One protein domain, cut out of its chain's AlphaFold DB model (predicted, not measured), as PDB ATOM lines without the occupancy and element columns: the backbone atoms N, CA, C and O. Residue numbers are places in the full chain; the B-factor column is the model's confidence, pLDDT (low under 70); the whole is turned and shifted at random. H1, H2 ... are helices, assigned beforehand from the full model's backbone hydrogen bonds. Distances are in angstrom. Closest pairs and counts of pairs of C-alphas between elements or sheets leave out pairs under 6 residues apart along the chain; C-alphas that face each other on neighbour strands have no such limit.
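This is residues 4 to 57 of the 173 residues of the protein "Peptidase S45 penicillin amidase" of Gemmatirosa kalamazoonesis (UniProt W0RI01). One long helix, H2, sticks out as the stem of a rough T, while the short helix H1 and a looped-out stretch, residues 23 to 28, lie to opposite sides of its first end. The shape is open, with few contacts: H1 comes near H2 only where H1 ends and H2 begins, and a long link loops out between them. The printed part has 54 residues with two named helices, H1 then H2, and no named strand; its class is all helix. It is loose, with a radius of gyration of the C-alphas of 14.3 A, and flat, spanning 40 by 29 by 15 A.

H1, residues 4 to 13, is close to but not clearly touching H2, residues 32 to 51. Their closest C-alphas, those of Leu 12 and Arg 32, are 6.7 A apart. Their lines stand at a steep tilt of 47 degrees, and they run opposite ways. Their centres are 18.6 A apart. In both H1 and H2 every O i to N i+4 pair is within hydrogen-bond range. Residues 4 to 10, which belong to H1, stand free, as do residues 23 to 28, residues 37 to 43 of H2, and residues 46 to 52, of which 46 to 51 belong to H2.

H1 begins at C-alpha 4, (186.135, 189.714, 250.307), and ends at C-alpha 13, 14.9 A away. H2 begins at C-alpha 32, (187.812, 204.517, 257.217), and ends at C-alpha 51, (210.586, 196.240, 244.021), 27.6 A from its first.

The two C-alphas farthest apart, those of Asp 27 and Gly 57, are 42.4 A apart. The printed part has no cut, and the link from H1 to H2 is long, with 18 residues. The mean pLDDT of the printed part is 90.5; residue 4 is under 70.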
ATOM      1  N   PRO A   4     185.587 188.501 249.678       63.34
ATOM      2  CA  PRO A   4     186.135 189.714 250.307       63.34
ATOM      3  C   PRO A   4     185.673 191.062 249.724       63.34
ATOM      4  O   PRO A   4     185.676 192.061 250.437       63.34
ATOM      5  N   THR A   5     185.305 191.137 248.440       70.19
ATOM      6  CA  THR A   5     185.191 192.439 247.755       70.19
ATOM      7  C   THR A   5     183.900 193.196 248.076       70.19
ATOM      8  O   THR A   5     183.928 194.417 248.191       70.19
ATOM      9  N   ALA A   6     182.775 192.493 248.240       82.69
ATOM     10  CA  ALA A   6     181.483 193.132 248.505       82.69
ATOM     11  C   ALA A   6     181.427 193.744 249.913       82.69
ATOM     12  O   ALA A   6     181.038 194.894 250.065       82.69
ATOM     13  N   ILE A   7     181.905 193.013 250.925       87.06
ATOM     14  CA  ILE A   7     181.955 193.501 252.312       87.06
ATOM     15  C   ILE A   7     182.857 194.733 252.415       87.06
ATOM     16  O   ILE A   7     182.482 195.714 253.043       87.06
ATOM     17  N   LEU A   8     184.025 194.713 251.762       88.56
ATOM     18  CA  LEU A   8     184.900 195.883 251.737       88.56
ATOM     19  C   LEU A   8     184.222 197.087 251.067       88.56
ATOM     20  O   LEU A   8     184.366 198.197 251.562       88.56
ATOM     21  N   ALA A   9     183.484 196.888 249.972       89.88
ATOM     22  CA  ALA A   9     182.767 197.975 249.304       89.88
ATOM     23  C   ALA A   9     181.687 198.604 250.204       89.88
ATOM     24  O   ALA A   9     181.614 199.827 250.283       89.88
ATOM     25  N   GLU A  10     180.917 197.783 250.924       91.00
ATOM     26  CA  GLU A  10     179.936 198.254 251.915       91.00
ATOM     27  C   GLU A  10     180.617 199.026 253.056       91.00
ATOM     28  O   GLU A  10     180.217 200.139 253.389       91.00
ATOM     29  N   LEU A  11     181.712 198.493 253.612       92.62
ATOM     30  CA  LEU A  11     182.477 199.176 254.660       92.62
ATOM     31  C   LEU A  11     183.072 200.500 254.172       92.62
ATOM     32  O   LEU A  11     183.134 201.465 254.928       92.62
ATOM     33  N   LEU A  12     183.522 200.573 252.916       93.31
ATOM     34  CA  LEU A  12     184.046 201.811 252.337       93.31
ATOM     35  C   LEU A  12     182.962 202.891 252.205       93.31
ATOM     36  O   LEU A  12     183.304 204.074 252.220       93.31
ATOM     37  N   ALA A  13     181.684 202.519 252.096       94.19
ATOM     38  CA  ALA A  13     180.572 203.469 252.077       94.19
ATOM     39  C   ALA A  13     180.248 204.034 253.475       94.19
ATOM     40  O   ALA A  13     179.782 205.170 253.573       94.19
ATOM     41  N   ASP A  14     180.552 203.294 254.546       94.75
ATOM     42  CA  ASP A  14     180.334 203.700 255.938       94.75
ATOM     43  C   ASP A  14     181.657 204.002 256.665       94.75
ATOM     44  O   ASP A  14     182.329 203.121 257.207       94.75
ATOM     45  N   SER A  15     182.018 205.288 256.716       92.00
ATOM     46  CA  SER A  15     183.255 205.740 257.368       92.00
ATOM     47  C   SER A  15     183.292 205.468 258.879       92.00
ATOM     48  O   SER A  15     184.368 205.267 259.445       92.00
ATOM     49  N   ALA A  16     182.127 205.446 259.533       92.00
ATOM     50  CA  ALA A  16     182.000 205.309 260.982       92.00
ATOM     51  C   ALA A  16     181.829 203.853 261.437       92.00
ATOM     52  O   ALA A  16     181.656 203.602 262.631       92.00
ATOM     53  N   SER A  17     181.883 202.895 260.507       93.69
ATOM     54  CA  SER A  17     181.747 201.482 260.832       93.69
ATOM     55  C   SER A  17     182.742 201.060 261.914       93.69
ATOM     56  O   SER A  17     183.943 201.310 261.805       93.69
ATOM     57  N   ALA A  18     182.258 200.337 262.926       91.81
ATOM     58  CA  ALA A  18     183.087 199.818 264.016       91.81
ATOM     59  C   ALA A  18     184.194 198.856 263.539       91.81
ATOM     60  O   ALA A  18     185.117 198.553 264.288       91.81
ATOM     61  N   TRP A  19     184.117 198.376 262.295       90.81
ATOM     62  CA  TRP A  19     185.147 197.548 261.668       90.81
ATOM     63  C   TRP A  19     186.413 198.326 261.280       90.81
ATOM     64  O   TRP A  19     187.434 197.696 261.004       90.81
ATOM     65  N   TRP A  20     186.364 199.662 261.260       93.12
ATOM     66  CA  TRP A  20     187.538 200.512 261.042       93.12
ATOM     67  C   TRP A  20     188.349 200.756 262.322       93.12
ATOM     68  O   TRP A  20     189.545 201.017 262.228       93.12
ATOM     69  N   ASP A  21     187.730 200.615 263.496       92.81
ATOM     70  CA  ASP A  21     188.365 200.866 264.792       92.81
ATOM     71  C   ASP A  21     189.438 199.811 265.110       92.81
ATOM     72  O   ASP A  21     189.162 198.617 265.306       92.81
ATOM     73  N   VAL A  22     190.696 200.245 265.180       90.75
ATOM     74  CA  VAL A  22     191.827 199.357 265.415       90.75
ATOM     75  C   VAL A  22     192.034 199.215 266.917       90.75
ATOM     76  O   VAL A  22     192.945 199.796 267.484       90.75
ATOM     77  N   ARG A  23     191.290 198.303 267.552       88.19
ATOM     78  CA  ARG A  23     191.249 198.052 269.018       88.19
ATOM     79  C   ARG A  23     192.583 198.022 269.791       88.19
ATOM     80  O   ARG A  23     192.581 198.112 271.014       88.19
ATOM     81  N   ARG A  24     193.724 197.851 269.115       89.56
ATOM     82  CA  ARG A  24     195.070 197.899 269.713       89.56
ATOM     83  C   ARG A  24     195.583 199.318 269.997       89.56
ATOM     84  O   ARG A  24     196.608 199.437 270.659       89.56
ATOM     85  N   THR A  25     194.950 200.364 269.463       86.06
ATOM     86  CA  THR A  25     195.381 201.768 269.605       86.06
ATOM     87  C   THR A  25     194.820 202.445 270.860       86.06
ATOM     88  O   THR A  25     195.104 203.617 271.106       86.06
ATOM     89  N   GLY A  26     194.130 201.683 271.716       86.56
ATOM     90  CA  GLY A  26     193.686 202.125 273.035       86.56
ATOM     91  C   GLY A  26     192.524 203.105 272.929       86.56
ATOM     92  O   GLY A  26     191.442 202.721 272.500       86.56
ATOM     93  N   ASP A  27     192.762 204.353 273.330       88.94
ATOM     94  CA  ASP A  27     191.728 205.395 273.421       88.94
ATOM     95  C   ASP A  27     191.456 206.114 272.088       88.94
ATOM     96  O   ASP A  27     190.578 206.975 272.009       88.94
ATOM     97  N   ARG A  28     192.213 205.797 271.028       90.38
ATOM     98  CA  ARG A  28     191.955 206.321 269.684       90.38
ATOM     99  C   ARG A  28     190.909 205.452 268.990       90.38
ATOM    100  O   ARG A  28     191.051 204.240 268.964       90.38
ATOM    101  N   VAL A  29     189.915 206.096 268.383       90.25
ATOM    102  CA  VAL A  29     188.958 205.453 267.474       90.25
ATOM    103  C   VAL A  29     189.314 205.866 266.050       90.25
ATOM    104  O   VAL A  29     189.239 207.049 265.720       90.25
ATOM    105  N   GLU A  30     189.750 204.919 265.222       94.00
ATOM    106  CA  GLU A  30     189.992 205.161 263.798       94.00
ATOM    107  C   GLU A  30     188.717 205.045 262.956       94.00
ATOM    108  O   GLU A  30     187.843 204.211 263.201       94.00
ATOM    109  N   HIS A  31     188.653 205.854 261.902       94.88
ATOM    110  CA  HIS A  31     187.639 205.759 260.858       94.88
ATOM    111  C   HIS A  31     188.240 205.230 259.553       94.88
ATOM    112  O   HIS A  31     189.456 205.059 259.423       94.88
ATOM    113  N   ARG A  32     187.388 204.989 258.548       95.25
ATOM    114  CA  ARG A  32     187.812 204.517 257.217       95.25
ATOM    115  C   ARG A  32     189.023 205.273 256.686       95.25
ATOM    116  O   ARG A  32     189.979 204.651 256.233       95.25
ATOM    117  N   ASP A  33     188.983 206.601 256.732       95.50
ATOM    118  CA  ASP A  33     190.015 207.434 256.113       95.50
ATOM    119  C   ASP A  33     191.363 207.316 256.841       95.50
ATOM    120  O   ASP A  33     192.398 207.272 256.176       95.50
ATOM    121  N   ASP A  34     191.365 207.157 258.172       94.19
ATOM    122  CA  ASP A  34     192.580 206.874 258.948       94.19
ATOM    123  C   ASP A  34     193.224 205.557 258.497       94.19
ATOM    124  O   ASP A  34     194.423 205.495 258.206       94.19
ATOM    125  N   VAL A  35     192.416 204.494 258.418       94.12
ATOM    126  CA  VAL A  35     192.885 203.148 258.071       94.12
ATOM    127  C   VAL A  35     193.337 203.090 256.615       94.12
ATOM    128  O   VAL A  35     194.393 202.527 256.323       94.12
ATOM    129  N   VAL A  36     192.588 203.699 255.693       94.31
ATOM    130  CA  VAL A  36     192.939 203.752 254.267       94.31
ATOM    131  C   VAL A  36     194.238 204.533 254.067       94.31
ATOM    132  O   VAL A  36     195.132 204.034 253.379       94.31
ATOM    133  N   ALA A  37     194.402 205.692 254.709       95.81
ATOM    134  CA  ALA A  37     195.637 206.471 254.630       95.81
ATOM    135  C   ALA A  37     196.843 205.686 255.172       95.81
ATOM    136  O   ALA A  37     197.868 205.575 254.493       95.81
ATOM    137  N   ALA A  38     196.708 205.064 256.347       94.75
ATOM    138  CA  ALA A  38     197.747 204.205 256.914       94.75
ATOM    139  C   ALA A  38     198.073 203.008 256.002       94.75
ATOM    140  O   ALA A  38     199.243 202.653 255.831       94.75
ATOM    141  N   SER A  39     197.057 202.408 255.373       95.44
ATOM    142  CA  SER A  39     197.233 201.284 254.449       95.44
ATOM    143  C   SER A  39     198.003 201.682 253.189       95.44
ATOM    144  O   SER A  39     198.844 200.913 252.726       95.44
ATOM    145  N   LEU A  40     197.777 202.895 252.669       96.56
ATOM    146  CA  LEU A  40     198.465 203.409 251.489       96.56
ATOM    147  C   LEU A  40     199.956 203.630 251.771       96.56
ATOM    148  O   LEU A  40     200.797 203.206 250.977       96.56
ATOM    149  N   VAL A  41     200.287 204.224 252.923       97.25
ATOM    150  CA  VAL A  41     201.682 204.405 253.364       97.25
ATOM    151  C   VAL A  41     202.369 203.048 253.528       97.25
ATOM    152  O   VAL A  41     203.429 202.811 252.947       97.25
ATOM    153  N   ALA A  42     201.730 202.111 254.233       97.00
ATOM    154  CA  ALA A  42     202.274 200.771 254.431       97.00
ATOM    155  C   ALA A  42     202.457 200.001 253.107       97.00
ATOM    156  O   ALA A  42     203.440 199.270 252.940       97.00
ATOM    157  N   ALA A  43     201.531 200.166 252.156       95.19
ATOM    158  CA  ALA A  43     201.610 199.559 250.832       95.19
ATOM    159  C   ALA A  43     202.776 200.128 250.011       95.19
ATOM    160  O   ALA A  43     203.515 199.347 249.406       95.19
ATOM    161  N   LEU A  44     202.984 201.449 250.028       93.69
ATOM    162  CA  LEU A  44     204.116 202.099 249.362       93.69
ATOM    163  C   LEU A  44     205.456 201.614 249.929       93.69
ATOM    164  O   LEU A  44     206.331 201.210 249.164       93.69
ATOM    165  N   ASP A  45     205.599 201.574 251.254       95.56
ATOM    166  CA  ASP A  45     206.817 201.080 251.906       95.56
ATOM    167  C   ASP A  45     207.095 199.613 251.565       95.56
ATOM    168  O   ASP A  45     208.234 199.215 251.311       95.56
ATOM    169  N   SER A  46     206.046 198.786 251.535       94.19
ATOM    170  CA  SER A  46     206.148 197.383 251.130       94.19
ATOM    171  C   SER A  46     206.586 197.244 249.670       94.19
ATOM    172  O   SER A  46     207.489 196.459 249.366       94.19
ATOM    173  N   ALA A  47     205.997 198.038 248.770       91.81
ATOM    174  CA  ALA A  47     206.350 198.048 247.358       91.81
ATOM    175  C   ALA A  47     207.803 198.492 247.142       91.81
ATOM    176  O   ALA A  47     208.535 197.803 246.433       91.81
ATOM    177  N   ARG A  48     208.253 199.558 247.815       92.75
ATOM    178  CA  ARG A  48     209.647 200.029 247.780       92.75
ATOM    179  C   ARG A  48     210.633 198.974 248.266       92.75
ATOM    180  O   ARG A  48     211.602 198.679 247.575       92.75
ATOM    181  N   ARG A  49     210.357 198.327 249.407       92.19
ATOM    182  CA  ARG A  49     211.207 197.241 249.929       92.19
ATOM    183  C   ARG A  49     211.312 196.058 248.969       92.19
ATOM    184  O   ARG A  49     212.368 195.444 248.877       92.19
ATOM    185  N   LYS A  50     210.219 195.712 248.285       90.88
ATOM    186  CA  LYS A  50     210.161 194.522 247.427       90.88
ATOM    187  C   LYS A  50     210.655 194.769 246.002       90.88
ATOM    188  O   LYS A  50     211.242 193.871 245.406       90.88
ATOM    189  N   TYR A  51     210.387 195.946 245.443       89.06
ATOM    190  CA  TYR A  51     210.586 196.240 244.021       89.06
ATOM    191  C   TYR A  51     211.575 197.383 243.755       89.06
ATOM    192  O   TYR A  51     211.902 197.624 242.590       89.06
ATOM    193  N   GLY A  52     212.090 198.030 244.805       90.31
ATOM    194  CA  GLY A  52     212.946 199.213 244.721       90.31
ATOM    195  C   GLY A  52     212.147 200.509 244.570       90.31
ATOM    196  O   GLY A  52     210.913 200.503 244.582       90.31
ATOM    197  N   GLU A  53     212.853 201.629 244.420       90.88
ATOM    198  CA  GLU A  53     212.221 202.933 244.201       90.88
ATOM    199  C   GLU A  53     211.513 203.009 242.832       90.88
ATOM    200  O   GLU A  53     212.046 202.484 241.846       90.88
ATOM    201  N   PRO A  54     210.340 203.671 242.738       84.50
ATOM    202  CA  PRO A  54     209.594 203.804 241.482       84.50
ATOM    203  C   PRO A  54     210.423 204.433 240.357       84.50
ATOM    204  O   PRO A  54     210.463 203.910 239.241       84.50
ATOM    205  N   ASP A  55     211.143 205.511 240.677       84.44
ATOM    206  CA  ASP A  55     211.897 206.327 239.716       84.44
ATOM    207  C   ASP A  55     213.130 205.608 239.153       84.44
ATOM    208  O   ASP A  55     213.689 206.012 238.137       84.44
ATOM    209  N   ALA A  56     213.523 204.480 239.754       83.25
ATOM    210  CA  ALA A  56     214.560 203.602 239.222       83.25
ATOM    211  C   ALA A  56     214.060 202.723 238.053       83.25
ATOM    212  O   ALA A  56     214.742 201.778 237.653       83.25
ATOM    213  N   GLY A  57     212.844 202.966 237.541       73.81
ATOM    214  CA  GLY A  57     212.222 202.188 236.462       73.81
ATOM    215  C   GLY A  57     211.849 200.758 236.872       73.81
ATOM    216  O   GLY A  57     211.535 199.920 236.028       73.81
TER     217      GLY A  57